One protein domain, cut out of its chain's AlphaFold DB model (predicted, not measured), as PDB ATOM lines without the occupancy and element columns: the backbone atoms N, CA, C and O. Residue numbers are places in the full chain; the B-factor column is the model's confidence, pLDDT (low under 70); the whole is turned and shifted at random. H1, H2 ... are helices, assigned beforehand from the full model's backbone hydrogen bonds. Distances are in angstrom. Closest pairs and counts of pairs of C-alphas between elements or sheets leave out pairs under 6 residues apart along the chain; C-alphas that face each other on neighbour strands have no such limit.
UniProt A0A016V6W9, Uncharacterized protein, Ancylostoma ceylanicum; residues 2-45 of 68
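This is residues 2 to 45 of the 68 residues of an uncharacterized protein of Ancylostoma ceylanicum (UniProt A0A016V6W9). Three helices cross one another at large angles, their centres making a triangle: H1 crosses the longest helix, H3, near the middle of both, and H2 packs on the first part of H3 and on H1. A tail, residues 40 to 45, follows H3. The 44 printed residues, with H1, H2 and H3 in that order, are all helix in class and compact, with a radius of gyration of the C-alphas of 9.4 A and spans of 25 by 19 by 13 A.

H1, residues 2 to 10, begins at C-alpha 2 (138.422, 90.745, 149.056) and is 12.5 A long. H2, residues 15 to 22, is 10.5 A long. H3, residues 26 to 39, is 19.9 A long and ends at C-alpha 39 (131.192, 101.507, 151.977).

H1 and H2 touch, closest at the C-alphas of Ile 5 and Ile 18, 6.7 A apart, at a steep tilt of 48 degrees, opposite ways. H1 and H3 touch, closest at the C-alphas of Ile 6 and Val 33, 6.6 A, about perpendicular at 77 degrees. H3 touches H2 with residues 26 to 30 alone, closest at the C-alphas of Val 19 and Arg 26, 5.9 A; the steep tilt of 69.5 degrees, opposite ways, is only just short of about perpendicular. In H1, H2 and H3 every O i to N i+4 pair is within hydrogen-bond range.

The C-alphas farthest apart, of Lys 20 and Arg 45, are 25.9 A apart. The printed part has no cut, and both links are tight. No printed residue is under 70 in pLDDT.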
ATOM      1  N   ARG A   2     138.881  89.345 149.222       85.88
ATOM      2  CA  ARG A   2     138.422  90.745 149.056       85.88
ATOM      3  C   ARG A   2     139.523  91.802 149.239       85.88
ATOM      4  O   ARG A   2     139.715  92.643 148.370       85.88
ATOM      5  N   ALA A   3     140.286  91.711 150.330       90.50
ATOM      6  CA  ALA A   3     141.360  92.661 150.630       90.50
ATOM      7  C   ALA A   3     142.439  92.737 149.533       90.50
ATOM      8  O   ALA A   3     142.949  93.817 149.259       90.50
ATOM      9  N   ALA A   4     142.748  91.621 148.865       92.94
ATOM     10  CA  ALA A   4     143.716  91.596 147.767       92.94
ATOM     11  C   ALA A   4     143.189  92.328 146.520       92.94
ATOM     12  O   ALA A   4     143.920  93.106 145.917       92.94
ATOM     13  N   ILE A   5     141.907  92.136 146.183       93.12
ATOM     14  CA  ILE A   5     141.237  92.855 145.086       93.12
ATOM     15  C   ILE A   5     141.245  94.364 145.354       93.12
ATOM     16  O   ILE A   5     141.535  95.142 144.450       93.12
ATOM     17  N   ILE A   6     140.944  94.776 146.590       92.88
ATOM     18  CA  ILE A   6     140.888  96.195 146.960       92.88
ATOM     19  C   ILE A   6     142.277  96.830 146.937       92.88
ATOM     20  O   ILE A   6     142.417  97.896 146.348       92.88
ATOM     21  N   ARG A   7     143.303  96.167 147.486       94.06
ATOM     22  CA  ARG A   7     144.691  96.654 147.405       94.06
ATOM     23  C   ARG A   7     145.132  96.850 145.954       94.06
ATOM     24  O   ARG A   7     145.564  97.935 145.599       94.06
ATOM     25  N   MET A   8     144.900  95.864 145.082       94.06
ATOM     26  CA  MET A   8     145.221  96.020 143.658       94.06
ATOM     27  C   MET A   8     144.402  97.121 142.968       94.06
ATOM     28  O   MET A   8     144.884  97.724 142.015       94.06
ATOM     29  N   HIS A   9     143.168  97.377 143.414       92.12
ATOM     30  CA  HIS A   9     142.371  98.492 142.903       92.12
ATOM     31  C   HIS A   9     142.915  99.854 143.358       92.12
ATOM     32  O   HIS A   9     142.878 100.797 142.574       92.12
ATOM     33  N   GLN A  10     143.416  99.949 144.593       92.88
ATOM     34  CA  GLN A  10     144.087 101.140 145.124       92.88
ATOM     35  C   GLN A  10     145.416 101.412 144.411       92.88
ATOM     36  O   GLN A  10     145.737 102.568 144.173       92.88
ATOM     37  N   ASP A  11     146.113 100.363 143.967       94.31
ATOM     38  CA  ASP A  11     147.293 100.447 143.091       94.31
ATOM     39  C   ASP A  11     146.941 100.806 141.624       94.31
ATOM     40  O   ASP A  11     147.719 100.539 140.708       94.31
ATOM     41  N   GLU A  12     145.731 101.323 141.375       92.25
ATOM     42  CA  GLU A  12     145.191 101.734 140.069       92.25
ATOM     43  C   GLU A  12     145.181 100.643 138.981       92.25
ATOM     44  O   GLU A  12     145.030 100.922 137.787       92.25
ATOM     45  N   ARG A  13     145.268  99.361 139.361       92.81
ATOM     46  CA  ARG A  13     145.197  98.273 138.380       92.81
ATOM     47  C   ARG A  13     143.797  98.150 137.796       92.81
ATOM     48  O   ARG A  13     142.774  98.237 138.483       92.81
ATOM     49  N   SER A  14     143.749  97.853 136.500       93.19
ATOM     50  CA  SER A  14     142.488  97.598 135.809       93.19
ATOM     51  C   SER A  14     141.835  96.305 136.308       93.19
ATOM     52  O   SER A  14     142.500  95.321 136.639       93.19
ATOM     53  N   THR A  15     140.503  96.257 136.279       92.25
ATOM     54  CA  THR A  15     139.743  95.052 136.659       92.25
ATOM     55  C   THR A  15     140.156  93.814 135.857       92.25
ATOM     56  O   THR A  15     140.197  92.719 136.409       92.25
ATOM     57  N   ALA A  16     140.528  93.973 134.583       93.31
ATOM     58  CA  ALA A  16     141.015  92.881 133.741       93.31
ATOM     59  C   ALA A  16     142.367  92.322 134.217       93.31
ATOM     60  O   ALA A  16     142.565  91.107 134.209       93.31
ATOM     61  N   GLN A  17     143.285  93.186 134.660       93.31
ATOM     62  CA  GLN A  17     144.556  92.754 135.248       93.31
ATOM     63  C   GLN A  17     144.323  92.014 136.565       93.31
ATOM     64  O   GLN A  17     144.900  90.951 136.763       93.31
ATOM     65  N   ILE A  18     143.432  92.519 137.421       94.25
ATOM     66  CA  ILE A  18     143.096  91.884 138.703       94.25
ATOM     67  C   ILE A  18     142.519  90.478 138.485       94.25
ATOM     68  O   ILE A  18     142.931  89.533 139.153       94.25
ATOM     69  N   VAL A  19     141.616  90.318 137.509       95.38
ATOM     70  CA  VAL A  19     141.056  89.013 137.119       95.38
ATOM     71  C   VAL A  19     142.153  88.038 136.696       95.38
ATOM     72  O   VAL A  19     142.168  86.904 137.165       95.38
ATOM     73  N   LYS A  20     143.091  88.476 135.848       94.81
ATOM     74  CA  LYS A  20     144.211  87.633 135.398       94.81
ATOM     75  C   LYS A  20     145.152  87.256 136.541       94.81
ATOM     76  O   LYS A  20     145.624  86.130 136.583       94.81
ATOM     77  N   MET A  21     145.425  88.194 137.442       93.94
ATOM     78  CA  MET A  21     146.439  88.042 138.487       93.94
ATOM     79  C   MET A  21     145.944  87.215 139.678       93.94
ATOM     80  O   MET A  21     146.731  86.505 140.291       93.94
ATOM     81  N   LEU A  22     144.650  87.301 140.002       92.75
ATOM     82  CA  LEU A  22     144.040  86.568 141.116       92.75
ATOM     83  C   LEU A  22     143.225  85.345 140.665       92.75
ATOM     84  O   LEU A  22     142.729  84.611 141.515       92.75
ATOM     85  N   SER A  23     143.048  85.140 139.354       93.62
ATOM     86  CA  SER A  23     142.195  84.087 138.777       93.62
ATOM     87  C   SER A  23     140.766  84.084 139.346       93.62
ATOM     88  O   SER A  23     140.148  83.039 139.534       93.62
ATOM     89  N   VAL A  24     140.230  85.276 139.630       92.50
ATOM     90  CA  VAL A  24     138.889  85.474 140.200       92.50
ATOM     91  C   VAL A  24     137.914  85.894 139.096       92.50
ATOM     92  O   VAL A  24     138.296  86.691 138.233       92.50
ATOM     93  N   PRO A  25     136.642  85.448 139.117       95.19
ATOM     94  CA  PRO A  25     135.639  85.898 138.160       95.19
ATOM     95  C   PRO A  25     135.508  87.423 138.106       95.19
ATOM     96  O   PRO A  25     135.502  88.117 139.127       95.19
ATOM     97  N   ARG A  26     135.325  87.950 136.891       94.94
ATOM     98  CA  ARG A  26     135.155  89.392 136.657       94.94
ATOM     99  C   ARG A  26     133.999  89.979 137.465       94.94
ATOM    100  O   ARG A  26     134.137  91.075 138.001       94.94
ATOM    101  N   THR A  27     132.894  89.248 137.582       96.50
ATOM    102  CA  THR A  27     131.719  89.649 138.370       96.50
ATOM    103  C   THR A  27     132.075  89.882 139.837       96.50
ATOM    104  O   THR A  27     131.719  90.916 140.394       96.50
ATOM    105  N   THR A  28     132.858  88.988 140.444       94.31
ATOM    106  CA  THR A  28     133.320  89.109 141.833       94.31
ATOM    107  C   THR A  28     134.242  90.310 142.033       94.31
ATOM    108  O   THR A  28     134.109  91.029 143.025       94.31
ATOM    109  N   VAL A  29     135.162  90.560 141.093       94.75
ATOM    110  CA  VAL A  29     136.062  91.725 141.145       94.75
ATOM    111  C   VAL A  29     135.264  93.025 141.058       94.75
ATOM    112  O   VAL A  29     135.457  93.920 141.879       94.75
ATOM    113  N   GLN A  30     134.331  93.118 140.109       94.81
ATOM    114  CA  GLN A  30     133.493  94.305 139.934       94.81
ATOM    115  C   GLN A  30     132.600  94.569 141.143       94.81
ATOM    116  O   GLN A  30     132.542  95.701 141.618       94.81
ATOM    117  N   ASP A  31     131.943  93.536 141.667       93.88
ATOM    118  CA  ASP A  31     131.090  93.668 142.844       93.88
ATOM    119  C   ASP A  31     131.893  94.085 144.086       93.88
ATOM    120  O   ASP A  31     131.472  94.958 144.843       93.88
ATOM    121  N   THR A  32     133.098  93.534 144.253       93.00
ATOM    122  CA  THR A  32     134.006  93.918 145.340       93.00
ATOM    123  C   THR A  32     134.413  95.388 145.254       93.00
ATOM    124  O   THR A  32     134.353  96.094 146.263       93.00
ATOM    125  N   VAL A  33     134.807  95.855 144.064       92.94
ATOM    126  CA  VAL A  33     135.197  97.253 143.825       92.94
ATOM    127  C   VAL A  33     134.012  98.194 144.026       92.94
ATOM    128  O   VAL A  33     134.162  99.221 144.683       92.94
ATOM    129  N   ARG A  34     132.823  97.835 143.523       93.31
ATOM    130  CA  ARG A  34     131.587  98.595 143.752       93.31
ATOM    131  C   ARG A  34     131.312  98.756 145.246       93.31
ATOM    132  O   ARG A  34     131.242  99.882 145.726       93.31
ATOM    133  N   ARG A  35     131.263  97.649 145.993       90.56
ATOM    134  CA  ARG A  35     131.016  97.669 147.444       90.56
ATOM    135  C   ARG A  35     132.084  98.446 148.212       90.56
ATOM    136  O   ARG A  35     131.783  99.072 149.221       90.56
ATOM    137  N   PHE A  36     133.338  98.410 147.759       91.69
ATOM    138  CA  PHE A  36     134.403  99.222 148.352       91.69
ATOM    139  C   PHE A  36     134.169 100.723 148.142       91.69
ATOM    140  O   PHE A  36     134.333 101.484 149.087       91.69
ATOM    141  N   ARG A  37     133.724 101.150 146.954       90.44
ATOM    142  CA  ARG A  37     133.374 102.556 146.687       90.44
ATOM    143  C   ARG A  37     132.169 103.027 147.501       90.44
ATOM    144  O   ARG A  37     132.156 104.164 147.946       90.44
ATOM    145  N   GLU A  38     131.184 102.157 147.701       90.88
ATOM    146  CA  GLU A  38     129.967 102.470 148.462       90.88
ATOM    147  C   GLU A  38     130.212 102.544 149.974       90.88
ATOM    148  O   GLU A  38     129.650 103.400 150.650       90.88
ATOM    149  N   HIS A  39     131.025 101.640 150.526       86.44
ATOM    150  CA  HIS A  39     131.192 101.507 151.977       86.44
ATOM    151  C   HIS A  39     132.517 102.052 152.514       86.44
ATOM    152  O   HIS A  39     132.663 102.178 153.726       86.44
ATOM    153  N   GLY A  40     133.514 102.292 151.659       86.06
ATOM    154  CA  GLY A  40     134.856 102.741 152.054       86.06
ATOM    155  C   GLY A  40     135.665 101.731 152.882       86.06
ATOM    156  O   GLY A  40     136.820 101.990 153.206       86.06
ATOM    157  N   SER A  41     135.089 100.575 153.224       84.94
ATOM    158  CA  SER A  41     135.722  99.564 154.073       84.94
ATOM    159  C   SER A  41     136.233  98.372 153.271       84.94
ATOM    160  O   SER A  41     135.578  97.898 152.334       84.94
ATOM    161  N   ILE A  42     137.397  97.860 153.684       84.69
ATOM    162  CA  ILE A  42     138.036  96.629 153.187       84.69
ATOM    163  C   ILE A  42     137.473  95.385 153.897       84.69
ATOM    164  O   ILE A  42     137.500  94.276 153.349       84.69
ATOM    165  N   GLU A  43     136.876  95.566 155.070       81.44
ATOM    166  CA  GLU A  43     136.247  94.479 155.808       81.44
ATOM    167  C   GLU A  43     134.943  94.042 155.146       81.44
ATOM    168  O   GLU A  43     134.244  94.839 154.515       81.44
ATOM    169  N   ASP A  44     134.636  92.751 155.254       76.62
ATOM    170  CA  ASP A  44     133.319  92.276 154.850       76.62
ATOM    171  C   ASP A  44     132.266  92.782 155.838       76.62
ATOM    172  O   ASP A  44     132.548  92.985 157.024       76.62
ATOM    173  N   ARG A  45     131.042  92.998 155.357       73.94
ATOM    174  CA  ARG A  45     129.964  93.447 156.235       73.94
ATOM    175  C   ARG A  45     129.695  92.330 157.235       73.94
ATOM    176  O   ARG A  45     129.303  91.235 156.837       73.94
TER     177      ARG A  45